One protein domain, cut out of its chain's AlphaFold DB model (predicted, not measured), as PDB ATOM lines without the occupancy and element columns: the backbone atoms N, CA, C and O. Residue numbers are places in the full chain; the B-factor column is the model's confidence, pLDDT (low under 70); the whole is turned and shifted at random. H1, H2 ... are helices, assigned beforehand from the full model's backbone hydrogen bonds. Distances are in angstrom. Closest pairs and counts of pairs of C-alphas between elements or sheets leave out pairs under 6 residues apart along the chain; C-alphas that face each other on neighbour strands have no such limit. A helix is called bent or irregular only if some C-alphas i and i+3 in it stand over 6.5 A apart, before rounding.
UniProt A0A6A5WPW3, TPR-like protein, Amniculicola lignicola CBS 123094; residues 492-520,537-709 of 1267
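What this domain is: This is residues 492 to 520 and 537 to 709 of the 1267 residues of the protein "TPR-like protein" of Amniculicola lignicola CBS 123094 (UniProt A0A6A5WPW3). Four helical hairpins, H1 with H2, H3 with H4, H5 with H6 and H7 with H8, follow one another in a curved row along the longest axis, with H9 packed on the last hairpin and H10 at the far end. The other end of the row is a stretch without a named element, residues 492 to 520, and the row is loosest between its third and fourth hairpins, where H7 is close to H5 and H6 but does not clearly touch them. The printed part has 202 residues, with ten named helices in the order H1 to H10 and no named strand; the class is all helix, and 116 residues are in the helices. The whole is loose, with a radius of gyration of the C-alphas of 20.9 A, and it spans 73 by 36 by 29 A, only just a rod.

How they stand to each other: H1, residues 542 to 554, and H2, residues 560 to 568, form a helical hairpin: they touch, closest at the C-alphas of Gly 549 and Ala 563, 4.0 A apart, at a shallow tilt of 22 degrees, opposite ways. H3, residues 585 to 597, touches H1 and runs the same way at a shallow tilt of 8 degrees, with the closest C-alphas, those of Glu 543 and Leu 587, 7.2 A apart. H3 forms a second hairpin with H4, residues 601 to 612; their closest C-alphas, those of Ala 592 and Ala 604, are 4.4 A apart. H5, residues 622 to 634, touches H3 at a steep tilt of 45 degrees, closest at the C-alphas of Asn 593 and Gly 627, 6.1 A apart. H5 also touches H4, with the closest C-alphas, those of Asp 601 and Ser 631, 5.0 A apart. H6, residues 638 to 650, forms a hairpin with H5, closest at the C-alphas of Tyr 629 and Ala 641, 5.4 A apart. H7, residues 656 to 667, is close to H5 but not clearly touching it; the closest C-alphas, those of Leu 622 and Glu 658, are 7.3 A apart. H7 forms the fourth hairpin with H8, residues 672 to 684, closest at the C-alphas of Ala 663 and Ala 675, 4.4 A apart. H9, residues 688 to 694, touches H7 at a steep tilt of 57 degrees, closest at the C-alphas of Ala 660 and Leu 691, 5.3 A apart. H10, residues 699 to 709, touches residues 676 to 680 of H8 alone, closest at the C-alphas of Glu 680 and Leu 702, 7.2 A apart. Every O i to N i+4 pair is within hydrogen-bond range in H1, H2, H3, H5, H7, H8, H9 and H10; H4 has 6 of 8, and H6 has 3 of 9 beside 5 of 10 O i to N i+3 pairs.

Where its parts are: H1 begins at C-alpha 542, (-36.638, 24.285, 36.832), and is 18.3 A long. H3 measures 18.5 A, H5 18.2 A and H8 17.8 A. H6, 19.9 A, is irregular, but only just: C-alphas 643 and 646 are 6.9 A apart. H5 begins at C-alpha 622, (-25.009, 43.284, 45.357). H10, 15.0 A, ends at C-alpha 709, (-7.403, 70.003, 44.705).

The domain as a whole: The two C-alphas farthest apart, those of Glu 499 and Arg 708, are 72.7 A apart. Residues 521 to 536 are not printed, and C-alphas 520 and 537 are 12.3 A apart across this cut. The link from H2 to H3, residues 569 to 584, is long. The mean pLDDT of the printed part is 82.5; residues 575, 577 to 578, 613 to 620, 654 and 707 to 709 are under 70.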
ATOM      1  N   ARG A 492     -39.055  18.724  23.975       87.94
ATOM      2  CA  ARG A 492     -39.817  17.620  23.354       87.94
ATOM      3  C   ARG A 492     -38.925  16.459  22.965       87.94
ATOM      4  O   ARG A 492     -39.260  15.307  23.238       87.94
ATOM      5  N   TRP A 493     -37.798  16.756  22.324       88.06
ATOM      6  CA  TRP A 493     -36.874  15.728  21.878       88.06
ATOM      7  C   TRP A 493     -36.269  14.952  23.051       88.06
ATOM      8  O   TRP A 493     -36.379  13.730  23.061       88.06
ATOM      9  N   ILE A 494     -35.733  15.627  24.076       86.69
ATOM     10  CA  ILE A 494     -35.150  14.993  25.276       86.69
ATOM     11  C   ILE A 494     -36.178  14.092  25.985       86.69
ATOM     12  O   ILE A 494     -35.859  12.965  26.370       86.69
ATOM     13  N   GLN A 495     -37.435  14.533  26.078       83.94
ATOM     14  CA  GLN A 495     -38.543  13.759  26.658       83.94
ATOM     15  C   GLN A 495     -39.040  12.604  25.760       83.94
ATOM     16  O   GLN A 495     -39.890  11.816  26.172       83.94
ATOM     17  N   GLY A 496     -38.527  12.465  24.533       81.81
ATOM     18  CA  GLY A 496     -38.956  11.440  23.575       81.81
ATOM     19  C   GLY A 496     -40.283  11.734  22.867       81.81
ATOM     20  O   GLY A 496     -40.828  10.847  22.215       81.81
ATOM     21  N   ARG A 497     -40.784  12.971  22.955       83.56
ATOM     22  CA  ARG A 497     -42.031  13.464  22.341       83.56
ATOM     23  C   ARG A 497     -41.799  14.160  20.989       83.56
ATOM     24  O   ARG A 497     -42.574  15.017  20.578       83.56
ATOM     25  N   GLU A 498     -40.734  13.798  20.266       83.50
ATOM     26  CA  GLU A 498     -40.333  14.459  19.006       83.50
ATOM     27  C   GLU A 498     -41.360  14.347  17.860       83.50
ATOM     28  O   GLU A 498     -41.277  15.077  16.869       83.50
ATOM     29  N   GLU A 499     -42.337  13.442  17.977       81.94
ATOM     30  CA  GLU A 499     -43.427  13.291  17.009       81.94
ATOM     31  C   GLU A 499     -44.607  14.244  17.242       81.94
ATOM     32  O   GLU A 499     -45.393  14.471  16.318       81.94
ATOM     33  N   GLU A 500     -44.689  14.899  18.405       85.75
ATOM     34  CA  GLU A 500     -45.710  15.905  18.730       85.75
ATOM     35  C   GLU A 500     -45.407  17.260  18.060       85.75
ATOM     36  O   GLU A 500     -45.279  18.315  18.679       85.75
ATOM     37  N   LYS A 501     -45.262  17.235  16.734       84.44
ATOM     38  CA  LYS A 501     -44.923  18.390  15.890       84.44
ATOM     39  C   LYS A 501     -46.146  19.255  15.535       84.44
ATOM     40  O   LYS A 501     -46.147  19.912  14.492       84.44
ATOM     41  N   TYR A 502     -47.231  19.155  16.303       85.81
ATOM     42  CA  TYR A 502     -48.413  20.020  16.192       85.81
ATOM     43  C   TYR A 502     -48.314  21.210  17.154       85.81
ATOM     44  O   TYR A 502     -48.740  22.301  16.789       85.81
ATOM     45  N   TRP A 503     -47.619  21.049  18.290       85.88
ATOM     46  CA  TRP A 503     -47.256  22.134  19.210       85.88
ATOM     47  C   TRP A 503     -46.498  23.285  18.532       85.88
ATOM     48  O   TRP A 503     -46.643  24.433  18.933       85.88
ATOM     49  N   ASP A 504     -45.772  23.026  17.439       85.19
ATOM     50  CA  ASP A 504     -45.118  24.073  16.634       85.19
ATOM     51  C   ASP A 504     -46.105  25.044  15.951       85.19
ATOM     52  O   ASP A 504     -45.696  26.125  15.530       85.19
ATOM     53  N   ASN A 505     -47.392  24.689  15.834       84.44
ATOM     54  CA  ASN A 505     -48.442  25.604  15.369       84.44
ATOM     55  C   ASN A 505     -48.946  26.528  16.502       84.44
ATOM     56  O   ASN A 505     -49.510  27.585  16.221       84.44
ATOM     57  N   TYR A 506     -48.739  26.141  17.765       82.94
ATOM     58  CA  TYR A 506     -49.166  26.850  18.975       82.94
ATOM     59  C   TYR A 506     -47.985  27.652  19.541       82.94
ATOM     60  O   TYR A 506     -47.376  27.321  20.556       82.94
ATOM     61  N   THR A 507     -47.600  28.706  18.818       75.50
ATOM     62  CA  THR A 507     -46.471  29.572  19.204       75.50
ATOM     63  C   THR A 507     -46.857  30.666  20.198       75.50
ATOM     64  O   THR A 507     -45.982  31.192  20.883       75.50
ATOM     65  N   GLN A 508     -48.147  31.009  20.279       75.31
ATOM     66  CA  GLN A 508     -48.637  32.127  21.087       75.31
ATOM     67  C   GLN A 508     -48.514  31.850  22.585       75.31
ATOM     68  O   GLN A 508     -48.006  32.706  23.291       75.31
ATOM     69  N   ASP A 509     -48.857  30.645  23.033       80.25
ATOM     70  CA  ASP A 509     -48.843  30.220  24.433       80.25
ATOM     71  C   ASP A 509     -47.841  29.074  24.676       80.25
ATOM     72  O   ASP A 509     -47.167  28.592  23.758       80.25
ATOM     73  N   ASP A 510     -47.689  28.673  25.935       85.88
ATOM     74  CA  ASP A 510     -46.777  27.627  26.403       85.88
ATOM     75  C   ASP A 510     -47.510  26.417  27.012       85.88
ATOM     76  O   ASP A 510     -46.863  25.562  27.617       85.88
ATOM     77  N   ARG A 511     -48.822  26.288  26.740       86.00
ATOM     78  CA  ARG A 511     -49.757  25.226  27.198       86.00
ATOM     79  C   ARG A 511     -49.265  23.774  27.058       86.00
ATOM     80  O   ARG A 511     -49.791  22.854  27.681       86.00
ATOM     81  N   GLU A 512     -48.250  23.539  26.228       84.19
ATOM     82  CA  GLU A 512     -47.551  22.253  26.146       84.19
ATOM     83  C   GLU A 512     -46.918  21.861  27.501       84.19
ATOM     84  O   GLU A 512     -46.888  20.682  27.851       84.19
ATOM     85  N   PHE A 513     -46.460  22.833  28.295       85.69
ATOM     86  CA  PHE A 513     -45.572  22.648  29.451       85.69
ATOM     87  C   PHE A 513     -46.193  23.011  30.816       85.69
ATOM     88  O   PHE A 513     -45.471  23.080  31.820       85.69
ATOM     89  N   ASP A 514     -47.514  23.197  30.846       85.38
ATOM     90  CA  ASP A 514     -48.351  23.313  32.050       85.38
ATOM     91  C   ASP A 514     -48.216  22.073  32.959       85.38
ATOM     92  O   ASP A 514     -47.800  21.007  32.505       85.38
ATOM     93  N   GLU A 515     -48.572  22.167  34.236       78.56
ATOM     94  CA  GLU A 515     -48.558  20.993  35.126       78.56
ATOM     95  C   GLU A 515     -49.763  20.064  34.873       78.56
ATOM     96  O   GLU A 515     -49.604  18.852  34.714       78.56
ATOM     97  N   GLU A 516     -50.964  20.630  34.742       79.88
ATOM     98  CA  GLU A 516     -52.205  19.880  34.509       79.88
ATOM     99  C   GLU A 516     -52.593  19.825  33.016       79.88
ATOM    100  O   GLU A 516     -52.207  20.680  32.218       79.88
ATOM    101  N   ASP A 517     -53.359  18.801  32.614       77.62
ATOM    102  CA  ASP A 517     -53.883  18.693  31.236       77.62
ATOM    103  C   ASP A 517     -55.129  19.571  31.011       77.62
ATOM    104  O   ASP A 517     -55.406  19.988  29.885       77.62
ATOM    105  N   GLU A 518     -55.895  19.861  32.060       76.12
ATOM    106  CA  GLU A 518     -57.086  20.709  31.993       76.12
ATOM    107  C   GLU A 518     -56.791  22.069  32.657       76.12
ATOM    108  O   GLU A 518     -56.087  22.107  33.660       76.12
ATOM    109  N   PRO A 519     -57.300  23.202  32.131       76.62
ATOM    110  CA  PRO A 519     -58.106  23.323  30.917       76.62
ATOM    111  C   PRO A 519     -57.270  23.471  29.628       76.62
ATOM    112  O   PRO A 519     -57.694  23.000  28.574       76.62
ATOM    113  N   ARG A 520     -56.090  24.114  29.677       81.69
ATOM    114  CA  ARG A 520     -55.433  24.674  28.473       81.69
ATOM    115  C   ARG A 520     -54.907  23.624  27.490       81.69
ATOM    116  O   ARG A 520     -54.939  23.861  26.282       81.69
ATOM    117  N   GLY A 537     -45.227  18.763  31.474       70.06
ATOM    118  CA  GLY A 537     -44.825  19.776  32.458       70.06
ATOM    119  C   GLY A 537     -43.736  19.320  33.435       70.06
ATOM    120  O   GLY A 537     -42.652  19.904  33.447       70.06
ATOM    121  N   ASN A 538     -43.998  18.283  34.233       74.25
ATOM    122  CA  ASN A 538     -43.151  17.927  35.384       74.25
ATOM    123  C   ASN A 538     -41.794  17.307  35.000       74.25
ATOM    124  O   ASN A 538     -40.844  17.389  35.772       74.25
ATOM    125  N   ASP A 539     -41.656  16.773  33.782       76.69
ATOM    126  CA  ASP A 539     -40.385  16.253  33.249       76.69
ATOM    127  C   ASP A 539     -39.416  17.358  32.737       76.69
ATOM    128  O   ASP A 539     -38.484  17.061  31.981       76.69
ATOM    129  N   ILE A 540     -39.636  18.641  33.063       85.12
ATOM    130  CA  ILE A 540     -38.773  19.776  32.672       85.12
ATOM    131  C   ILE A 540     -38.003  20.303  33.896       85.12
ATOM    132  O   ILE A 540     -38.643  20.688  34.875       85.12
ATOM    133  N   PRO A 541     -36.660  20.416  33.844       89.00
ATOM    134  CA  PRO A 541     -35.878  21.050  34.906       89.00
ATOM    135  C   PRO A 541     -36.265  22.514  35.142       89.00
ATOM    136  O   PRO A 541     -36.594  23.249  34.203       89.00
ATOM    137  N   ILE A 542     -36.184  22.958  36.395       87.06
ATOM    138  CA  ILE A 542     -36.638  24.285  36.832       87.06
ATOM    139  C   ILE A 542     -35.867  25.395  36.101       87.06
ATOM    140  O   ILE A 542     -36.471  26.372  35.666       87.06
ATOM    141  N   GLU A 543     -34.575  25.205  35.830       89.19
ATOM    142  CA  GLU A 543     -33.732  26.116  35.045       89.19
ATOM    143  C   GLU A 543     -34.310  26.380  33.644       89.19
ATOM    144  O   GLU A 543     -34.254  27.498  33.132       89.19
ATOM    145  N   MET A 544     -34.878  25.350  33.005       90.44
ATOM    146  CA  MET A 544     -35.459  25.455  31.662       90.44
ATOM    147  C   MET A 544     -36.797  26.190  31.696       90.44
ATOM    148  O   MET A 544     -37.070  27.005  30.813       90.44
ATOM    149  N   ARG A 545     -37.608  25.950  32.733       89.19
ATOM    150  CA  ARG A 545     -38.872  26.661  32.970       89.19
ATOM    151  C   ARG A 545     -38.633  28.147  33.251       89.19
ATOM    152  O   ARG A 545     -39.253  28.994  32.611       89.19
ATOM    153  N   VAL A 546     -37.663  28.465  34.110       91.19
ATOM    154  CA  VAL A 546     -37.237  29.846  34.388       91.19
ATOM    155  C   VAL A 546     -36.763  30.533  33.111       91.19
ATOM    156  O   VAL A 546     -37.242  31.621  32.799       91.19
ATOM    157  N   LYS A 547     -35.907  29.889  32.306       92.12
ATOM    158  CA  LYS A 547     -35.477  30.447  31.012       92.12
ATOM    159  C   LYS A 547     -36.631  30.681  30.039       92.12
ATOM    160  O   LYS A 547     -36.623  31.696  29.349       92.12
ATOM    161  N   MET A 548     -37.640  29.810  30.008       91.06
ATOM    162  CA  MET A 548     -38.846  30.023  29.200       91.06
ATOM    163  C   MET A 548     -39.580  31.308  29.616       91.06
ATOM    164  O   MET A 548     -39.844  32.158  28.765       91.06
ATOM    165  N   GLY A 549     -39.803  31.501  30.922       91.06
ATOM    166  CA  GLY A 549     -40.400  32.726  31.460       91.06
ATOM    167  C   GLY A 549     -39.554  33.981  31.201       91.06
ATOM    168  O   GLY A 549     -40.076  35.010  30.773       91.06
ATOM    169  N   LEU A 550     -38.231  33.892  31.367       92.50
ATOM    170  CA  LEU A 550     -37.303  34.993  31.086       92.50
ATOM    171  C   LEU A 550     -37.271  35.375  29.600       92.50
ATOM    172  O   LEU A 550     -37.245  36.564  29.282       92.50
ATOM    173  N   PHE A 551     -37.314  34.411  28.678       93.25
ATOM    174  CA  PHE A 551     -37.394  34.712  27.247       93.25
ATOM    175  C   PHE A 551     -38.739  35.339  26.869       93.25
ATOM    176  O   PHE A 551     -38.740  36.319  26.128       93.25
ATOM    177  N   ARG A 552     -39.864  34.850  27.418       91.69
ATOM    178  CA  ARG A 552     -41.199  35.459  27.251       91.69
ATOM    179  C   ARG A 552     -41.226  36.922  27.713       91.69
ATOM    180  O   ARG A 552     -41.722  37.784  26.986       91.69
ATOM    181  N   LEU A 553     -40.597  37.217  28.854       92.50
ATOM    182  CA  LEU A 553     -40.443  38.573  29.392       92.50
ATOM    183  C   LEU A 553     -39.555  39.481  28.515       92.50
ATOM    184  O   LEU A 553     -39.774  40.689  28.467       92.50
ATOM    185  N   ARG A 554     -38.547  38.919  27.832       91.19
ATOM    186  CA  ARG A 554     -37.578  39.660  26.996       91.19
ATOM    187  C   ARG A 554     -38.002  39.804  25.520       91.19
ATOM    188  O   ARG A 554     -37.319  40.502  24.767       91.19
ATOM    189  N   LEU A 555     -39.112  39.187  25.093       90.00
ATOM    190  CA  LEU A 555     -39.689  39.364  23.750       90.00
ATOM    191  C   LEU A 555     -40.117  40.819  23.474       90.00
ATOM    192  O   LEU A 555     -40.312  41.629  24.379       90.00
ATOM    193  N   GLN A 556     -40.289  41.152  22.191       85.50
ATOM    194  CA  GLN A 556     -40.807  42.446  21.738       85.50
ATOM    195  C   GLN A 556     -41.974  42.226  20.754       85.50
ATOM    196  O   GLN A 556     -41.722  41.857  19.605       85.50
ATOM    197  N   PRO A 557     -43.242  42.448  21.160       85.50
ATOM    198  CA  PRO A 557     -43.696  42.827  22.505       85.50
ATOM    199  C   PRO A 557     -43.493  41.704  23.547       85.50
ATOM    200  O   PRO A 557     -43.480  40.534  23.164       85.50
ATOM    201  N   PRO A 558     -43.347  42.040  24.843       87.12
ATOM    202  CA  PRO A 558     -43.175  41.057  25.909       87.12
ATOM    203  C   PRO A 558     -44.494  40.352  26.238       87.12
ATOM    204  O   PRO A 558     -45.559  40.974  26.244       87.12
ATOM    205  N   ASP A 559     -44.406  39.064  26.552       88.94
ATOM    206  CA  ASP A 559     -45.544  38.222  26.913       88.94
ATOM    207  C   ASP A 559     -45.530  37.952  28.422       88.94
ATOM    208  O   ASP A 559     -44.898  37.019  28.916       88.94
ATOM    209  N   ILE A 560     -46.153  38.870  29.160       88.31
ATOM    210  CA  ILE A 560     -46.035  38.969  30.620       88.31
ATOM    211  C   ILE A 560     -46.862  37.887  31.322       88.31
ATOM    212  O   ILE A 560     -46.445  37.392  32.365       88.31
ATOM    213  N   GLU A 561     -48.012  37.503  30.761       88.81
ATOM    214  CA  GLU A 561     -48.918  36.525  31.378       88.81
ATOM    215  C   GLU A 561     -48.269  35.135  31.419       88.81
ATOM    216  O   GLU A 561     -48.166  34.541  32.493       88.81
ATOM    217  N   GLU A 562     -47.723  34.658  30.294       89.00
ATOM    218  CA  GLU A 562     -47.004  33.375  30.259       89.00
ATOM    219  C   GLU A 562     -45.629  33.457  30.937       89.00
ATOM    220  O   GLU A 562     -45.185  32.478  31.541       89.00
ATOM    221  N   ALA A 563     -44.962  34.621  30.920       90.81
ATOM    222  CA  ALA A 563     -43.752  34.815  31.716       90.81
ATOM    223  C   ALA A 563     -44.031  34.605  33.211       90.81
ATOM    224  O   ALA A 563     -43.375  33.782  33.845       90.81
ATOM    225  N   LEU A 564     -45.025  35.300  33.772       89.31
ATOM    226  CA  LEU A 564     -45.391  35.164  35.182       89.31
ATOM    227  C   LEU A 564     -45.935  33.770  35.508       89.31
ATOM    228  O   LEU A 564     -45.648  33.268  36.591       89.31
ATOM    229  N   TYR A 565     -46.642  33.108  34.587       88.94
ATOM    230  CA  TYR A 565     -47.100  31.730  34.778       88.94
ATOM    231  C   TYR A 565     -45.932  30.763  35.050       88.94
ATOM    232  O   TYR A 565     -45.922  30.091  36.082       88.94
ATOM    233  N   HIS A 566     -44.892  30.750  34.202       88.25
ATOM    234  CA  HIS A 566     -43.718  29.882  34.415       88.25
ATOM    235  C   HIS A 566     -42.890  30.256  35.642       88.25
ATOM    236  O   HIS A 566     -42.266  29.384  36.243       88.25
ATOM    237  N   LEU A 567     -42.847  31.543  35.993       89.44
ATOM    238  CA  LEU A 567     -42.071  32.040  37.129       89.44
ATOM    239  C   LEU A 567     -42.767  31.748  38.468       89.44
ATOM    240  O   LEU A 567     -42.107  31.357  39.427       89.44
ATOM    241  N   ASN A 568     -44.095  31.866  38.528       88.00
ATOM    242  CA  ASN A 568     -44.880  31.597  39.736       88.00
ATOM    243  C   ASN A 568     -44.977  30.098  40.068       88.00
ATOM    244  O   ASN A 568     -45.227  29.753  41.218       88.00
ATOM    245  N   MET A 569     -44.701  29.203  39.111       83.81
ATOM    246  CA  MET A 569     -44.557  27.756  39.353       83.81
ATOM    247  C   MET A 569     -43.396  27.381  40.290       83.81
ATOM    248  O   MET A 569     -43.316  26.238  40.724       83.81
ATOM    249  N   LEU A 570     -42.492  28.315  40.606       83.50
ATOM    250  CA  LEU A 570     -41.471  28.114  41.639       83.50
ATOM    251  C   LEU A 570     -42.016  28.339  43.066       83.50
ATOM    252  O   LEU A 570     -41.252  28.200  44.017       83.50
ATOM    253  N   ASP A 571     -43.297  28.709  43.191       82.56
ATOM    254  CA  ASP A 571     -44.012  29.091  44.415       82.56
ATOM    255  C   ASP A 571     -43.172  29.983  45.358       82.56
ATOM    256  O   ASP A 571     -42.681  29.534  46.398       82.56
ATOM    257  N   PRO A 572     -42.976  31.272  45.008       78.50
ATOM    258  CA  PRO A 572     -42.235  32.202  45.859       78.50
ATOM    259  C   PRO A 572     -42.913  32.457  47.218       78.50
ATOM    260  O   PRO A 572     -42.273  33.009  48.117       78.50
ATOM    261  N   GLU A 573     -44.184  32.074  47.390       75.69
ATOM    262  CA  GLU A 573     -44.921  32.260  48.638       75.69
ATOM    263  C   GLU A 573     -44.808  31.065  49.598       75.69
ATOM    264  O   GLU A 573     -44.880  31.301  50.811       75.69
ATOM    265  N   ASP A 574     -44.575  29.831  49.114       78.06
ATOM    266  CA  ASP A 574     -44.439  28.630  49.959       78.06
ATOM    267  C   ASP A 574     -43.424  28.861  51.074       78.06
ATOM    268  O   ASP A 574     -42.256  29.142  50.814       78.06
ATOM    269  N   ARG A 575     -43.853  28.707  52.333       66.00
ATOM    270  CA  ARG A 575     -43.042  28.916  53.545       66.00
ATOM    271  C   ARG A 575     -42.494  27.627  54.158       66.00
ATOM    272  O   ARG A 575     -42.010  27.674  55.286       66.00
ATOM    273  N   SER A 576     -42.576  26.502  53.450       73.38
ATOM    274  CA  SER A 576     -42.073  25.216  53.926       73.38
ATOM    275  C   SER A 576     -40.540  25.169  54.051       73.38
ATOM    276  O   SER A 576     -39.804  25.898  53.377       73.38
ATOM    277  N   ASP A 577     -40.055  24.254  54.896       64.81
ATOM    278  CA  ASP A 577     -38.624  23.934  55.030       64.81
ATOM    279  C   ASP A 577     -38.058  23.204  53.791       64.81
ATOM    280  O   ASP A 577     -36.843  23.081  53.656       64.81
ATOM    281  N   ASN A 578     -38.924  22.751  52.872       65.62
ATOM    282  CA  ASN A 578     -38.569  22.072  51.619       65.62
ATOM    283  C   ASN A 578     -38.727  22.987  50.383       65.62
ATOM    284  O   ASN A 578     -38.759  22.492  49.257       65.62
ATOM    285  N   ALA A 579     -38.874  24.303  50.572       73.06
ATOM    286  CA  ALA A 579     -39.119  25.239  49.477       73.06
ATOM    287  C   ALA A 579     -37.955  25.285  48.464       73.06
ATOM    288  O   ALA A 579     -36.783  25.360  48.843       73.06
ATOM    289  N   ILE A 580     -38.296  25.355  47.172       77.06
ATOM    290  CA  ILE A 580     -37.374  25.332  46.012       77.06
ATOM    291  C   ILE A 580     -36.271  26.412  46.105       77.06
ATOM    292  O   ILE A 580     -35.166  26.235  45.590       77.06
ATOM    293  N   VAL A 581     -36.545  27.508  46.823       74.62
ATOM    294  CA  VAL A 581     -35.607  28.603  47.141       74.62
ATOM    295  C   VAL A 581     -34.282  28.104  47.742       74.62
ATOM    296  O   VAL A 581     -33.243  28.713  47.495       74.62
ATOM    297  N   PHE A 582     -34.297  27.026  48.537       73.88
ATOM    298  CA  PHE A 582     -33.081  26.494  49.166       73.88
ATOM    299  C   PHE A 582     -32.136  25.811  48.169       73.88
ATOM    300  O   PHE A 582     -30.920  25.894  48.346       73.88
ATOM    301  N   ASP A 583     -32.687  25.182  47.129       79.50
ATOM    302  CA  ASP A 583     -31.918  24.454  46.117       79.50
ATOM    303  C   ASP A 583     -31.445  25.373  44.974       79.50
ATOM    304  O   ASP A 583     -30.340  25.185  44.464       79.50
ATOM    305  N   TYR A 584     -32.238  26.393  44.605       82.38
ATOM    306  CA  TYR A 584     -31.978  27.277  43.450       82.38
ATOM    307  C   TYR A 584     -32.052  28.793  43.761       82.38
ATOM    308  O   TYR A 584     -32.775  29.537  43.086       82.38
ATOM    309  N   PRO A 585     -31.326  29.311  44.771       83.12
ATOM    310  CA  PRO A 585     -31.392  30.729  45.149       83.12
ATOM    311  C   PRO A 585     -30.864  31.681  44.058       83.12
ATOM    312  O   PRO A 585     -31.257  32.847  43.987       83.12
ATOM    313  N   ASP A 586     -29.982  31.194  43.186       83.44
ATOM    314  CA  ASP A 586     -29.460  31.924  42.035       83.44
ATOM    315  C   ASP A 586     -30.551  32.209  40.992       83.44
ATOM    316  O   ASP A 586     -30.678  33.364  40.573       83.44
ATOM    317  N   LEU A 587     -31.396  31.222  40.664       86.56
ATOM    318  CA  LEU A 587     -32.551  31.402  39.775       86.56
ATOM    319  C   LEU A 587     -33.513  32.459  40.321       86.56
ATOM    320  O   LEU A 587     -33.835  33.410  39.613       86.56
ATOM    321  N   PHE A 588     -33.911  32.360  41.594       87.56
ATOM    322  CA  PHE A 588     -34.756  33.372  42.246       87.56
ATOM    323  C   PHE A 588     -34.143  34.779  42.136       87.56
ATOM    324  O   PHE A 588     -34.850  35.753  41.867       87.56
ATOM    325  N   SER A 589     -32.816  34.891  42.269       87.12
ATOM    326  CA  SER A 589     -32.110  36.163  42.114       87.12
ATOM    327  C   SER A 589     -32.114  36.686  40.668       87.12
ATOM    328  O   SER A 589     -32.228  37.895  40.458       87.12
ATOM    329  N   GLU A 590     -32.019  35.817  39.656       87.69
ATOM    330  CA  GLU A 590     -32.085  36.213  38.244       87.69
ATOM    331  C   GLU A 590     -33.499  36.653  37.845       87.69
ATOM    332  O   GLU A 590     -33.655  37.665  37.151       87.69
ATOM    333  N   ILE A 591     -34.516  35.933  38.322       89.69
ATOM    334  CA  ILE A 591     -35.937  36.220  38.099       89.69
ATOM    335  C   ILE A 591     -36.287  37.600  38.646       89.69
ATOM    336  O   ILE A 591     -36.721  38.465  37.886       89.69
ATOM    337  N   ALA A 592     -36.022  37.834  39.935       89.12
ATOM    338  CA  ALA A 592     -36.326  39.100  40.595       89.12
ATOM    339  C   ALA A 592     -35.632  40.282  39.894       89.12
ATOM    340  O   ALA A 592     -36.264  41.284  39.562       89.12
ATOM    341  N   ASN A 593     -34.345  40.120  39.557       89.81
ATOM    342  CA  ASN A 593     -33.583  41.122  38.814       89.81
ATOM    343  C   ASN A 593     -34.119  41.367  37.393       89.81
ATOM    344  O   ASN A 593     -34.038  42.493  36.905       89.81
ATOM    345  N   SER A 594     -34.632  40.342  36.709       89.44
ATOM    346  CA  SER A 594     -35.179  40.477  35.353       89.44
ATOM    347  C   SER A 594     -36.560  41.139  35.361       89.44
ATOM    348  O   SER A 594     -36.805  42.015  34.534       89.44
ATOM    349  N   LEU A 595     -37.422  40.789  36.321       90.81
ATOM    350  CA  LEU A 595     -38.720  41.437  36.540       90.81
ATOM    351  C   LEU A 595     -38.553  42.915  36.918       90.81
ATOM    352  O   LEU A 595     -39.206  43.767  36.317       90.81
ATOM    353  N   HIS A 596     -37.618  43.238  37.820       90.06
ATOM    354  CA  HIS A 596     -37.290  44.623  38.173       90.06
ATOM    355  C   HIS A 596     -36.817  45.437  36.953       90.06
ATOM    356  O   HIS A 596     -37.316  46.533  36.708       90.06
ATOM    357  N   VAL A 597     -35.909  44.890  36.133       88.88
ATOM    358  CA  VAL A 597     -35.438  45.557  34.898       88.88
ATOM    359  C   VAL A 597     -36.562  45.745  33.870       88.88
ATOM    360  O   VAL A 597     -36.538  46.721  33.121       88.88
ATOM    361  N   ALA A 598     -37.559  44.858  33.849       88.38
ATOM    362  CA  ALA A 598     -38.759  44.992  33.025       88.38
ATOM    363  C   ALA A 598     -39.834  45.934  33.622       88.38
ATOM    364  O   ALA A 598     -40.816  46.230  32.944       88.38
ATOM    365  N   GLY A 599     -39.650  46.433  34.852       87.62
ATOM    366  CA  GLY A 599     -40.565  47.356  35.539       87.62
ATOM    367  C   GLY A 599     -41.665  46.696  36.385       87.62
ATOM    368  O   GLY A 599     -42.537  47.396  36.898       87.62
ATOM    369  N   PHE A 600     -41.632  45.373  36.561       89.75
ATOM    370  CA  PHE A 600     -42.614  44.601  37.337       89.75
ATOM    371  C   PHE A 600     -42.175  44.466  38.799       89.75
ATOM    372  O   PHE A 600     -41.840  43.387  39.286       89.75
ATOM    373  N   ASP A 601     -42.114  45.603  39.496       88.44
ATOM    374  CA  ASP A 601     -41.576  45.682  40.859       88.44
ATOM    375  C   ASP A 601     -42.394  44.904  41.900       88.44
ATOM    376  O   ASP A 601     -41.827  44.445  42.889       88.44
ATOM    377  N   ARG A 602     -43.712  44.738  41.713       89.81
ATOM    378  CA  ARG A 602     -44.565  44.025  42.687       89.81
ATOM    379  C   ARG A 602     -44.276  42.537  42.666       89.81
ATOM    380  O   ARG A 602     -44.096  41.920  43.709       89.81
ATOM    381  N   GLU A 603     -44.202  42.000  41.462       89.25
ATOM    382  CA  GLU A 603     -43.905  40.614  41.165       89.25
ATOM    383  C   GLU A 603     -42.443  40.317  41.537       89.25
ATOM    384  O   GLU A 603     -42.174  39.329  42.214       89.25
ATOM    385  N   ALA A 604     -41.507  41.221  41.214       90.19
ATOM    386  CA  ALA A 604     -40.105  41.115  41.625       90.19
ATOM    387  C   ALA A 604     -39.931  41.048  43.154       90.19
ATOM    388  O   ALA A 604     -39.118  40.254  43.637       90.19
ATOM    389  N   LEU A 605     -40.700  41.834  43.926       88.19
ATOM    390  CA  LEU A 605     -40.652  41.789  45.391       88.19
ATOM    391  C   LEU A 605     -40.998  40.409  45.962       88.19
ATOM    392  O   LEU A 605     -40.384  40.043  46.956       88.19
ATOM    393  N   LEU A 606     -41.900  39.629  45.353       88.00
ATOM    394  CA  LEU A 606     -42.230  38.280  45.845       88.00
ATOM    395  C   LEU A 606     -40.982  37.381  45.854       88.00
ATOM    396  O   LEU A 606     -40.649  36.766  46.868       88.00
ATOM    397  N   PHE A 607     -40.225  37.384  44.753       87.94
ATOM    398  CA  PHE A 607     -38.979  36.623  44.631       87.94
ATOM    399  C   PHE A 607     -37.855  37.187  45.522       87.94
ATOM    400  O   PHE A 607     -37.083  36.414  46.095       87.94
ATOM    401  N   TYR A 608     -37.766  38.511  45.705       87.44
ATOM    402  CA  TYR A 608     -36.791  39.104  46.631       87.44
ATOM    403  C   TYR A 608     -37.115  38.831  48.118       87.44
ATOM    404  O   TYR A 608     -36.205  38.543  48.901       87.44
ATOM    405  N   GLU A 609     -38.387  38.886  48.526       85.50
ATOM    406  CA  GLU A 609     -38.832  38.607  49.901       85.50
ATOM    407  C   GLU A 609     -38.643  37.125  50.269       85.50
ATOM    408  O   GLU A 609     -38.246  36.820  51.402       85.50
ATOM    409  N   ALA A 610     -38.830  36.213  49.307       83.06
ATOM    410  CA  ALA A 610     -38.517  34.792  49.452       83.06
ATOM    411  C   ALA A 610     -37.032  34.559  49.804       83.06
ATOM    412  O   ALA A 610     -36.730  33.862  50.778       83.06
ATOM    413  N   LEU A 611     -36.114  35.211  49.076       80.31
ATOM    414  CA  LEU A 611     -34.664  35.150  49.316       80.31
ATOM    415  C   LEU A 611     -34.275  35.747  50.679       80.31
ATOM    416  O   LEU A 611     -33.569  35.117  51.473       80.31
ATOM    417  N   GLN A 612     -34.772  36.951  50.981       76.31
ATOM    418  CA  GLN A 612     -34.445  37.686  52.208       76.31
ATOM    419  C   GLN A 612     -34.885  36.955  53.484       76.31
ATOM    420  O   GLN A 612     -34.230  37.070  54.521       76.31
ATOM    421  N   SER A 613     -35.994  36.217  53.420       68.88
ATOM    422  CA  SER A 613     -36.579  35.560  54.589       68.88
ATOM    423  C   SER A 613     -35.795  34.331  55.068       68.88
ATOM    424  O   SER A 613     -36.016  33.895  56.199       68.88
ATOM    425  N   ARG A 614     -34.934  33.728  54.227       63.78
ATOM    426  CA  ARG A 614     -34.435  32.350  54.456       63.78
ATOM    427  C   ARG A 614     -32.949  32.125  54.215       63.78
ATOM    428  O   ARG A 614     -32.393  31.183  54.779       63.78
ATOM    429  N   GLN A 615     -32.282  32.968  53.430       59.50
ATOM    430  CA  GLN A 615     -30.857  32.795  53.150       59.50
ATOM    431  C   GLN A 615     -29.974  33.526  54.176       59.50
ATOM    432  O   GLN A 615     -30.332  34.572  54.723       59.50
ATOM    433  N   LYS A 616     -28.778  32.989  54.454       56.94
ATOM    434  CA  LYS A 616     -27.776  33.713  55.255       56.94
ATOM    435  C   LYS A 616     -27.368  34.978  54.493       56.94
ATOM    436  O   LYS A 616     -27.121  34.922  53.293       56.94
ATOM    437  N   ARG A 617     -27.236  36.101  55.210       53.81
ATOM    438  CA  ARG A 617     -27.024  37.481  54.698       53.81
ATOM    439  C   ARG A 617     -25.750  37.725  53.853       53.81
ATOM    440  O   ARG A 617     -25.366  38.875  53.665       53.81
ATOM    441  N   HIS A 618     -25.051  36.684  53.407       49.91
ATOM    442  CA  HIS A 618     -23.722  36.764  52.796       49.91
ATOM    443  C   HIS A 618     -23.612  36.138  51.395       49.91
ATOM    444  O   HIS A 618     -22.604  36.380  50.738       49.91
ATOM    445  N   ASP A 619     -24.627  35.408  50.915       60.72
ATOM    446  CA  ASP A 619     -24.556  34.694  49.622       60.72
ATOM    447  C   ASP A 619     -25.229  35.450  48.451       60.72
ATOM    448  O   ASP A 619     -25.107  35.068  47.290       60.72
ATOM    449  N   MET A 620     -25.929  36.551  48.738       68.94
ATOM    450  CA  MET A 620     -26.701  37.331  47.763       68.94
ATOM    451  C   MET A 620     -25.843  38.381  47.043       68.94
ATOM    452  O   MET A 620     -25.123  39.151  47.671       68.94
ATOM    453  N   THR A 621     -25.936  38.471  45.714       78.75
ATOM    454  CA  THR A 621     -25.143  39.440  44.928       78.75
ATOM    455  C   THR A 621     -25.617  40.882  45.159       78.75
ATOM    456  O   THR A 621     -26.819  41.137  45.228       78.75
ATOM    457  N   LEU A 622     -24.693  41.856  45.178       82.38
ATOM    458  CA  LEU A 622     -25.009  43.284  45.357       82.38
ATOM    459  C   LEU A 622     -26.108  43.783  44.402       82.38
ATOM    460  O   LEU A 622     -27.013  44.485  44.839       82.38
ATOM    461  N   LYS A 623     -26.062  43.392  43.119       82.56
ATOM    462  CA  LYS A 623     -27.095  43.713  42.113       82.56
ATOM    463  C   LYS A 623     -28.506  43.355  42.605       82.56
ATOM    464  O   LYS A 623     -29.430  44.134  42.410       82.56
ATOM    465  N   THR A 624     -28.640  42.204  43.259       83.56
ATOM    466  CA  THR A 624     -29.904  41.666  43.769       83.56
ATOM    467  C   THR A 624     -30.403  42.465  44.971       83.56
ATOM    468  O   THR A 624     -31.573  42.826  45.004       83.56
ATOM    469  N   TYR A 625     -29.523  42.843  45.906       84.62
ATOM    470  CA  TYR A 625     -29.899  43.758  46.993       84.62
ATOM    471  C   TYR A 625     -30.276  45.155  46.486       84.62
ATOM    472  O   TYR A 625     -31.250  45.730  46.965       84.62
ATOM    473  N   VAL A 626     -29.535  45.696  45.512       85.44
ATOM    474  CA  VAL A 626     -29.840  46.993  44.884       85.44
ATOM    475  C   VAL A 626     -31.224  46.956  44.240       85.44
ATOM    476  O   VAL A 626     -32.028  47.831  44.541       85.44
ATOM    477  N   GLY A 627     -31.519  45.923  43.440       84.56
ATOM    478  CA  GLY A 627     -32.835  45.715  42.828       84.56
ATOM    479  C   GLY A 627     -33.965  45.600  43.856       84.56
ATOM    480  O   GLY A 627     -35.001  46.240  43.722       84.56
ATOM    481  N   PHE A 628     -33.735  44.873  44.951       86.31
ATOM    482  CA  PHE A 628     -34.699  44.753  46.049       86.31
ATOM    483  C   PHE A 628     -35.002  46.105  46.721       86.31
ATOM    484  O   PHE A 628     -36.161  46.451  46.961       86.31
ATOM    485  N   TYR A 629     -33.963  46.906  46.977       86.50
ATOM    486  CA  TYR A 629     -34.100  48.255  47.527       86.50
ATOM    487  C   TYR A 629     -34.857  49.195  46.573       86.50
ATOM    488  O   TYR A 629     -35.758  49.919  47.006       86.50
ATOM    489  N   THR A 630     -34.534  49.170  45.275       86.69
ATOM    490  CA  THR A 630     -35.218  49.996  44.271       86.69
ATOM    491  C   THR A 630     -36.674  49.578  44.085       86.69
ATOM    492  O   THR A 630     -37.525  50.464  44.048       86.69
ATOM    493  N   SER A 631     -37.001  48.280  44.081       88.06
ATOM    494  CA  SER A 631     -38.392  47.805  44.035       88.06
ATOM    495  C   SER A 631     -39.210  48.244  45.257       88.06
ATOM    496  O   SER A 631     -40.330  48.729  45.096       88.06
ATOM    497  N   TYR A 632     -38.655  48.183  46.477       88.50
ATOM    498  CA  TYR A 632     -39.346  48.723  47.660       88.50
ATOM    499  C   TYR A 632     -39.594  50.231  47.568       88.50
ATOM    500  O   TYR A 632     -40.658  50.702  47.976       88.50
ATOM    501  N   ARG A 633     -38.636  50.997  47.032       85.06
ATOM    502  CA  ARG A 633     -38.801  52.443  46.838       85.06
ATOM    503  C   ARG A 633     -39.854  52.761  45.776       85.06
ATOM    504  O   ARG A 633     -40.692  53.625  46.018       85.06
ATOM    505  N   ASN A 634     -39.830  52.069  44.638       87.06
ATOM    506  CA  ASN A 634     -40.775  52.269  43.535       87.06
ATOM    507  C   ASN A 634     -42.230  51.969  43.948       87.06
ATOM    508  O   ASN A 634     -43.163  52.508  43.361       87.06
ATOM    509  N   LEU A 635     -42.417  51.150  44.988       87.81
ATOM    510  CA  LEU A 635     -43.711  50.818  45.595       87.81
ATOM    511  C   LEU A 635     -43.990  51.575  46.907       87.81
ATOM    512  O   LEU A 635     -44.851  51.167  47.681       87.81
ATOM    513  N   GLU A 636     -43.251  52.655  47.172       84.25
ATOM    514  CA  GLU A 636     -43.404  53.561  48.322       84.25
ATOM    515  C   GLU A 636     -43.258  52.906  49.720       84.25
ATOM    516  O   GLU A 636     -43.460  53.565  50.746       84.25
ATOM    517  N   ARG A 637     -42.785  51.647  49.809       85.88
ATOM    518  CA  ARG A 637     -42.489  50.899  51.058       85.88
ATOM    519  C   ARG A 637     -41.179  51.376  51.714       85.88
ATOM    520  O   ARG A 637     -40.284  50.606  52.062       85.88
ATOM    521  N   THR A 638     -41.062  52.689  51.910       75.31
ATOM    522  CA  THR A 638     -39.847  53.391  52.372       75.31
ATOM    523  C   THR A 638     -39.338  52.940  53.746       75.31
ATOM    524  O   THR A 638     -38.131  52.959  53.989       75.31
ATOM    525  N   GLY A 639     -40.229  52.506  54.644       79.50
ATOM    526  CA  GLY A 639     -39.850  51.963  55.953       79.50
ATOM    527  C   GLY A 639     -39.065  50.651  55.857       79.50
ATOM    528  O   GLY A 639     -38.148  50.427  56.640       79.50
ATOM    529  N   GLU A 640     -39.375  49.817  54.865       78.81
ATOM    530  CA  GLU A 640     -38.723  48.523  54.649       78.81
ATOM    531  C   GLU A 640     -37.436  48.680  53.837       78.81
ATOM    532  O   GLU A 640     -36.413  48.098  54.194       78.81
ATOM    533  N   ALA A 641     -37.433  49.581  52.847       78.38
ATOM    534  CA  ALA A 641     -36.223  49.986  52.130       78.38
ATOM    535  C   ALA A 641     -35.110  50.464  53.091       78.38
ATOM    536  O   ALA A 641     -33.945  50.090  52.941       78.38
ATOM    537  N   ARG A 642     -35.460  51.231  54.138       79.56
ATOM    538  CA  ARG A 642     -34.508  51.673  55.179       79.56
ATOM    539  C   ARG A 642     -33.877  50.525  55.972       79.56
ATOM    540  O   ARG A 642     -32.737  50.665  56.398       79.56
ATOM    541  N   ASN A 643     -34.554  49.386  56.126       81.81
ATOM    542  CA  ASN A 643     -33.991  48.225  56.829       81.81
ATOM    543  C   ASN A 643     -32.863  47.538  56.036       81.81
ATOM    544  O   ASN A 643     -32.063  46.811  56.624       81.81
ATOM    545  N   LEU A 644     -32.773  47.773  54.720       80.25
ATOM    546  CA  LEU A 644     -31.702  47.252  53.861       80.25
ATOM    547  C   LEU A 644     -30.453  48.151  53.843       80.25
ATOM    548  O   LEU A 644     -29.365  47.667  53.540       80.25
ATOM    549  N   VAL A 645     -30.571  49.431  54.219       80.56
ATOM    550  CA  VAL A 645     -29.452  50.397  54.215       80.56
ATOM    551  C   VAL A 645     -28.207  49.905  54.981       80.56
ATOM    552  O   VAL A 645     -27.127  49.910  54.383       80.56
ATOM    553  N   PRO A 646     -28.307  49.370  56.218       82.19
ATOM    554  CA  PRO A 646     -27.136  48.877  56.958       82.19
ATOM    555  C   PRO A 646     -26.404  47.698  56.285       82.19
ATOM    556  O   PRO A 646     -25.232  47.432  56.567       82.19
ATOM    557  N   VAL A 647     -27.075  46.974  55.377       79.81
ATOM    558  CA  VAL A 647     -26.457  45.899  54.583       79.81
ATOM    559  C   VAL A 647     -25.511  46.495  53.537       79.81
ATOM    560  O   VAL A 647     -24.397  46.007  53.373       79.81
ATOM    561  N   PHE A 648     -25.901  47.596  52.887       81.31
ATOM    562  CA  PHE A 648     -25.042  48.324  51.948       81.31
ATOM    563  C   PHE A 648     -23.891  49.065  52.643       81.31
ATOM    564  O   PHE A 648     -22.810  49.209  52.061       81.31
ATOM    565  N   GLU A 649     -24.095  49.520  53.884       78.94
ATOM    566  CA  GLU A 649     -23.041  50.134  54.701       78.94
ATOM    567  C   GLU A 649     -21.909  49.141  54.985       78.94
ATOM    568  O   GLU A 649     -20.743  49.448  54.741       78.94
ATOM    569  N   THR A 650     -22.266  47.930  55.424       79.94
ATOM    570  CA  THR A 650     -21.326  46.866  55.817       79.94
ATOM    571  C   THR A 650     -20.738  46.062  54.644       79.94
ATOM    572  O   THR A 650     -19.845  45.236  54.854       79.94
ATOM    573  N   TRP A 651     -21.188  46.306  53.408       79.12
ATOM    574  CA  TRP A 651     -20.783  45.540  52.227       79.12
ATOM    575  C   TRP A 651     -19.339  45.824  51.775       79.12
ATOM    576  O   TRP A 651     -19.027  46.891  51.247       79.12
ATOM    577  N   GLN A 652     -18.451  44.833  51.905       71.38
ATOM    578  CA  GLN A 652     -17.047  44.939  51.480       71.38
ATOM    579  C   GLN A 652     -16.858  44.543  50.004       71.38
ATOM    580  O   GLN A 652     -16.491  43.414  49.678       71.38
ATOM    581  N   THR A 653     -17.079  45.492  49.094       70.88
ATOM    582  CA  THR A 653     -16.810  45.335  47.652       70.88
ATOM    583  C   THR A 653     -15.314  45.280  47.332       70.88
ATOM    584  O   THR A 653     -14.542  46.102  47.827       70.88
ATOM    585  N   LYS A 654     -14.913  44.405  46.400       66.88
ATOM    586  CA  LYS A 654     -13.572  44.440  45.771       66.88
ATOM    587  C   LYS A 654     -13.582  45.061  44.368       66.88
ATOM    588  O   LYS A 654     -12.517  45.406  43.859       66.88
ATOM    589  N   SER A 655     -14.751  45.199  43.734       82.56
ATOM    590  CA  SER A 655     -14.888  45.754  42.384       82.56
ATOM    591  C   SER A 655     -15.228  47.246  42.405       82.56
ATOM    592  O   SER A 655     -16.134  47.680  43.112       82.56
ATOM    593  N   LEU A 656     -14.556  48.038  41.564       83.94
ATOM    594  CA  LEU A 656     -14.839  49.475  41.414       83.94
ATOM    595  C   LEU A 656     -16.216  49.756  40.790       83.94
ATOM    596  O   LEU A 656     -16.769  50.831  41.004       83.94
ATOM    597  N   GLU A 657     -16.771  48.812  40.024       82.56
ATOM    598  CA  GLU A 657     -18.116  48.946  39.454       82.56
ATOM    599  C   GLU A 657     -19.196  48.796  40.537       82.56
ATOM    600  O   GLU A 657     -20.165  49.550  40.550       82.56
ATOM    601  N   GLU A 658     -18.984  47.902  41.506       82.88
ATOM    602  CA  GLU A 658     -19.878  47.704  42.652       82.88
ATOM    603  C   GLU A 658     -19.895  48.926  43.584       82.88
ATOM    604  O   GLU A 658     -20.966  49.386  43.980       82.88
ATOM    605  N   VAL A 659     -18.723  49.507  43.880       85.31
ATOM    606  CA  VAL A 659     -18.628  50.750  44.672       85.31
ATOM    607  C   VAL A 659     -19.354  51.907  43.971       85.31
ATOM    608  O   VAL A 659     -20.002  52.709  44.638       85.31
ATOM    609  N   ALA A 660     -19.294  51.988  42.635       86.00
ATOM    610  CA  ALA A 660     -19.988  53.028  41.871       86.00
ATOM    611  C   ALA A 660     -21.518  52.889  41.948       86.00
ATOM    612  O   ALA A 660     -22.212  53.894  42.100       86.00
ATOM    613  N   VAL A 661     -22.041  51.658  41.886       85.31
ATOM    614  CA  VAL A 661     -23.475  51.377  42.086       85.31
ATOM    615  C   VAL A 661     -23.911  51.750  43.506       85.31
ATOM    616  O   VAL A 661     -24.943  52.395  43.674       85.31
ATOM    617  N   LEU A 662     -23.103  51.418  44.519       86.75
ATOM    618  CA  LEU A 662     -23.361  51.823  45.903       86.75
ATOM    619  C   LEU A 662     -23.377  53.350  46.052       86.75
ATOM    620  O   LEU A 662     -24.308  53.872  46.651       86.75
ATOM    621  N   ALA A 663     -22.408  54.074  45.484       86.31
ATOM    622  CA  ALA A 663     -22.350  55.537  45.571       86.31
ATOM    623  C   ALA A 663     -23.646  56.210  45.076       86.31
ATOM    624  O   ALA A 663     -24.194  57.065  45.772       86.31
ATOM    625  N   ARG A 664     -24.196  55.758  43.938       87.19
ATOM    626  CA  ARG A 664     -25.512  56.213  43.456       87.19
ATOM    627  C   ARG A 664     -26.655  55.817  44.391       87.19
ATOM    628  O   ARG A 664     -27.544  56.628  44.611       87.19
ATOM    629  N   LEU A 665     -26.646  54.611  44.959       84.75
ATOM    630  CA  LEU A 665     -27.690  54.192  45.903       84.75
ATOM    631  C   LEU A 665     -27.710  55.072  47.166       84.75
ATOM    632  O   LEU A 665     -28.793  55.421  47.629       84.75
ATOM    633  N   PHE A 666     -26.552  55.475  47.701       86.06
ATOM    634  CA  PHE A 666     -26.482  56.376  48.861       86.06
ATOM    635  C   PHE A 666     -26.907  57.817  48.526       86.06
ATOM    636  O   PHE A 666     -27.624  58.426  49.320       86.06
ATOM    637  N   GLU A 667     -26.564  58.327  47.339       85.62
ATOM    638  CA  GLU A 667     -27.058  59.613  46.808       85.62
ATOM    639  C   GLU A 667     -28.587  59.606  46.666       85.62
ATOM    640  O   GLU A 667     -29.277  60.450  47.235       85.62
ATOM    641  N   GLU A 668     -29.135  58.572  46.024       78.81
ATOM    642  CA  GLU A 668     -30.578  58.341  45.892       78.81
ATOM    643  C   GLU A 668     -31.309  58.097  47.229       78.81
ATOM    644  O   GLU A 668     -32.542  58.110  47.268       78.81
ATOM    645  N   SER A 669     -30.565  57.872  48.316       78.44
ATOM    646  CA  SER A 669     -31.076  57.678  49.679       78.44
ATOM    647  C   SER A 669     -30.876  58.902  50.588       78.44
ATOM    648  O   SER A 669     -31.162  58.810  51.783       78.44
ATOM    649  N   HIS A 670     -30.373  60.023  50.055       80.06
ATOM    650  CA  HIS A 670     -30.004  61.239  50.799       80.06
ATOM    651  C   HIS A 670     -28.920  61.042  51.881       80.06
ATOM    652  O   HIS A 670     -28.872  61.769  52.872       80.06
ATOM    653  N   MET A 671     -28.021  60.070  51.695       83.75
ATOM    654  CA  MET A 671     -26.833  59.856  52.534       83.75
ATOM    655  C   MET A 671     -25.585  60.366  51.804       83.75
ATOM    656  O   MET A 671     -24.693  59.603  51.432       83.75
ATOM    657  N   GLU A 672     -25.561  61.679  51.575       81.75
ATOM    658  CA  GLU A 672     -24.594  62.375  50.712       81.75
ATOM    659  C   GLU A 672     -23.130  62.130  51.120       81.75
ATOM    660  O   GLU A 672     -22.295  61.864  50.260       81.75
ATOM    661  N   GLU A 673     -22.823  62.119  52.421       83.56
ATOM    662  CA  GLU A 673     -21.467  61.885  52.946       83.56
ATOM    663  C   GLU A 673     -20.928  60.493  52.558       83.56
ATOM    664  O   GLU A 673     -19.849  60.371  51.978       83.56
ATOM    665  N   GLN A 674     -21.720  59.436  52.773       83.25
ATOM    666  CA  GLN A 674     -21.343  58.066  52.399       83.25
ATOM    667  C   GLN A 674     -21.314  57.858  50.877       83.25
ATOM    668  O   GLN A 674     -20.541  57.037  50.369       83.25
ATOM    669  N   ALA A 675     -22.160  58.586  50.141       86.25
ATOM    670  CA  ALA A 675     -22.154  58.596  48.687       86.25
ATOM    671  C   ALA A 675     -20.855  59.215  48.148       86.25
ATOM    672  O   ALA A 675     -20.206  58.615  47.285       86.25
ATOM    673  N   GLU A 676     -20.443  60.365  48.694       87.25
ATOM    674  CA  GLU A 676     -19.228  61.072  48.290       87.25
ATOM    675  C   GLU A 676     -17.968  60.259  48.617       87.25
ATOM    676  O   GLU A 676     -17.117  60.106  47.742       87.25
ATOM    677  N   GLU A 677     -17.853  59.655  49.809       86.62
ATOM    678  CA  GLU A 677     -16.704  58.798  50.160       86.62
ATOM    679  C   GLU A 677     -16.513  57.636  49.167       86.62
ATOM    680  O   GLU A 677     -15.396  57.337  48.725       86.62
ATOM    681  N   ARG A 678     -17.615  56.979  48.779       86.12
ATOM    682  CA  ARG A 678     -17.604  55.844  47.841       86.12
ATOM    683  C   ARG A 678     -17.326  56.306  46.411       86.12
ATOM    684  O   ARG A 678     -16.515  55.685  45.718       86.12
ATOM    685  N   ALA A 679     -17.927  57.412  45.975       87.00
ATOM    686  CA  ALA A 679     -17.637  58.014  44.676       87.00
ATOM    687  C   ALA A 679     -16.169  58.465  44.584       87.00
ATOM    688  O   ALA A 679     -15.498  58.196  43.583       87.00
ATOM    689  N   GLU A 680     -15.628  59.063  45.647       87.81
ATOM    690  CA  GLU A 680     -14.225  59.450  45.756       87.81
ATOM    691  C   GLU A 680     -13.295  58.229  45.686       87.81
ATOM    692  O   GLU A 680     -12.302  58.264  44.953       87.81
ATOM    693  N   LEU A 681     -13.620  57.123  46.363       87.31
ATOM    694  CA  LEU A 681     -12.855  55.873  46.274       87.31
ATOM    695  C   LEU A 681     -12.806  55.325  44.835       87.31
ATOM    696  O   LEU A 681     -11.746  54.896  44.371       87.31
ATOM    697  N   VAL A 682     -13.919  55.373  44.096       87.06
ATOM    698  CA  VAL A 682     -13.960  54.980  42.674       87.06
ATOM    699  C   VAL A 682     -13.141  55.940  41.814       87.06
ATOM    700  O   VAL A 682     -12.379  55.501  40.948       87.06
ATOM    701  N   TYR A 683     -13.262  57.245  42.058       87.25
ATOM    702  CA  TYR A 683     -12.575  58.288  41.301       87.25
ATOM    703  C   TYR A 683     -11.051  58.220  41.484       87.25
ATOM    704  O   TYR A 683     -10.317  58.197  40.492       87.25
ATOM    705  N   ARG A 684     -10.568  58.081  42.730       85.06
ATOM    706  CA  ARG A 684      -9.142  57.889  43.075       85.06
ATOM    707  C   ARG A 684      -8.531  56.685  42.357       85.06
ATOM    708  O   ARG A 684      -7.405  56.771  41.873       85.06
ATOM    709  N   ASN A 685      -9.289  55.596  42.232       83.75
ATOM    710  CA  ASN A 685      -8.863  54.366  41.561       83.75
ATOM    711  C   ASN A 685      -9.091  54.372  40.030       83.75
ATOM    712  O   ASN A 685      -8.921  53.347  39.371       83.75
ATOM    713  N   GLY A 686      -9.456  55.515  39.433       80.88
ATOM    714  CA  GLY A 686      -9.593  55.685  37.979       80.88
ATOM    715  C   GLY A 686     -10.917  55.193  37.379       80.88
ATOM    716  O   GLY A 686     -11.064  55.150  36.156       80.88
ATOM    717  N   GLY A 687     -11.904  54.856  38.211       83.12
ATOM    718  CA  GLY A 687     -13.187  54.264  37.825       83.12
ATOM    719  C   GLY A 687     -14.245  55.232  37.275       83.12
ATOM    720  O   GLY A 687     -15.422  54.891  37.262       83.12
ATOM    721  N   VAL A 688     -13.865  56.419  36.787       84.88
ATOM    722  CA  VAL A 688     -14.783  57.500  36.343       84.88
ATOM    723  C   VAL A 688     -15.827  57.039  35.307       84.88
ATOM    724  O   VAL A 688     -16.940  57.561  35.251       84.88
ATOM    725  N   ARG A 689     -15.497  56.030  34.491       85.50
ATOM    726  CA  ARG A 689     -16.436  55.424  33.529       85.50
ATOM    727  C   ARG A 689     -17.598  54.694  34.201       85.50
ATOM    728  O   ARG A 689     -18.683  54.683  33.636       85.50
ATOM    729  N   PHE A 690     -17.380  54.103  35.375       83.94
ATOM    730  CA  PHE A 690     -18.424  53.411  36.128       83.94
ATOM    731  C   PHE A 690     -19.394  54.414  36.756       83.94
ATOM    732  O   PHE A 690     -20.591  54.255  36.568       83.94
ATOM    733  N   LEU A 691     -18.902  55.502  37.365       86.38
ATOM    734  CA  LEU A 691     -19.762  56.582  37.881       86.38
ATOM    735  C   LEU A 691     -20.625  57.218  36.773       86.38
ATOM    736  O   LEU A 691     -21.821  57.404  36.969       86.38
ATOM    737  N   ASN A 692     -20.054  57.455  35.581       85.06
ATOM    738  CA  ASN A 692     -20.817  57.915  34.408       85.06
ATOM    739  C   ASN A 692     -21.858  56.889  33.926       85.06
ATOM    740  O   ASN A 692     -22.996  57.254  33.664       85.06
ATOM    741  N   LYS A 693     -21.480  55.607  33.800       84.31
ATOM    742  CA  LYS A 693     -22.389  54.521  33.374       84.31
ATOM    743  C   LYS A 693     -23.552  54.343  34.352       84.31
ATOM    744  O   LYS A 693     -24.661  54.030  33.933       84.31
ATOM    745  N   VAL A 694     -23.273  54.500  35.642       83.44
ATOM    746  CA  VAL A 694     -24.254  54.405  36.721       83.44
ATOM    747  C   VAL A 694     -25.102  55.680  36.812       83.44
ATOM    748  O   VAL A 694     -26.257  55.576  37.200       83.44
ATOM    749  N   GLY A 695     -24.599  56.847  36.395       83.38
ATOM    750  CA  GLY A 695     -25.353  58.108  36.384       83.38
ATOM    751  C   GLY A 695     -25.384  58.827  37.737       83.38
ATOM    752  O   GLY A 695     -26.417  59.374  38.101       83.38
ATOM    753  N   TYR A 696     -24.275  58.780  38.481       88.00
ATOM    754  CA  TYR A 696     -24.092  59.499  39.751       88.00
ATOM    755  C   TYR A 696     -24.101  61.023  39.523       88.00
ATOM    756  O   TYR A 696     -23.322  61.513  38.699       88.00
ATOM    757  N   GLN A 697     -24.965  61.765  40.222       85.00
ATOM    758  CA  GLN A 697     -25.208  63.195  39.970       85.00
ATOM    759  C   GLN A 697     -24.076  64.074  40.522       85.00
ATOM    760  O   GLN A 697     -23.564  64.938  39.808       85.00
ATOM    761  N   GLY A 698     -23.574  63.769  41.722       81.50
ATOM    762  CA  GLY A 698     -22.412  64.417  42.347       81.50
ATOM    763  C   GLY A 698     -21.080  64.211  41.610       81.50
ATOM    764  O   GLY A 698     -20.021  64.607  42.097       81.50
ATOM    765  N   LEU A 699     -21.080  63.588  40.425       84.56
ATOM    766  CA  LEU A 699     -19.875  63.373  39.629       84.56
ATOM    767  C   LEU A 699     -19.264  64.686  39.118       84.56
ATOM    768  O   LEU A 699     -18.040  64.769  39.010       84.56
ATOM    769  N   GLU A 700     -20.080  65.691  38.791       81.12
ATOM    770  CA  GLU A 700     -19.581  67.003  38.355       81.12
ATOM    771  C   GLU A 700     -18.897  67.739  39.512       81.12
ATOM    772  O   GLU A 700     -17.765  68.202  39.364       81.12
ATOM    773  N   GLU A 701     -19.520  67.739  40.692       82.19
ATOM    774  CA  GLU A 701     -18.957  68.319  41.914       82.19
ATOM    775  C   GLU A 701     -17.667  67.606  42.335       82.19
ATOM    776  O   GLU A 701     -16.665  68.259  42.625       82.19
ATOM    777  N   LEU A 702     -17.633  66.270  42.279       82.56
ATOM    778  CA  LEU A 702     -16.437  65.479  42.568       82.56
ATOM    779  C   LEU A 702     -15.313  65.745  41.550       82.56
ATOM    780  O   LEU A 702     -14.151  65.903  41.938       82.56
ATOM    781  N   GLN A 703     -15.638  65.842  40.255       80.44
ATOM    782  CA  GLN A 703     -14.679  66.250  39.222       80.44
ATOM    783  C   GLN A 703     -14.139  67.654  39.495       80.44
ATOM    784  O   GLN A 703     -12.929  67.868  39.382       80.44
ATOM    785  N   GLU A 704     -14.991  68.600  39.896       77.94
ATOM    786  CA  GLU A 704     -14.571  69.964  40.198       77.94
ATOM    787  C   GLU A 704     -13.720  70.034  41.477       77.94
ATOM    788  O   GLU A 704     -12.653  70.652  41.469       77.94
ATOM    789  N   LYS A 705     -14.110  69.323  42.543       77.56
ATOM    790  CA  LYS A 705     -13.350  69.144  43.794       77.56
ATOM    791  C   LYS A 705     -11.950  68.598  43.501       77.56
ATOM    792  O   LYS A 705     -10.963  69.132  44.011       77.56
ATOM    793  N   TYR A 706     -11.834  67.621  42.594       70.81
ATOM    794  CA  TYR A 706     -10.552  67.075  42.134       70.81
ATOM    795  C   TYR A 706      -9.769  67.982  41.175       70.81
ATOM    796  O   TYR A 706      -8.533  67.964  41.198       70.81
ATOM    797  N   LEU A 707     -10.434  68.790  40.344       65.38
ATOM    798  CA  LEU A 707      -9.787  69.823  39.523       65.38
ATOM    799  C   LEU A 707      -9.213  70.954  40.386       65.38
ATOM    800  O   LEU A 707      -8.144  71.484  40.069       65.38
ATOM    801  N   ARG A 708      -9.923  71.319  41.459       61.34
ATOM    802  CA  ARG A 708      -9.525  72.332  42.442       61.34
ATOM    803  C   ARG A 708      -8.377  71.813  43.321       61.34
ATOM    804  O   ARG A 708      -7.374  72.510  43.447       61.34
ATOM    805  N   SER A 709      -8.447  70.579  43.833       55.50
ATOM    806  CA  SER A 709      -7.403  70.003  44.705       55.50
ATOM    807  C   SER A 709      -6.091  69.653  43.984       55.50
ATOM    808  O   SER A 709      -5.017  69.819  44.559       55.50
TER     809      SER A 709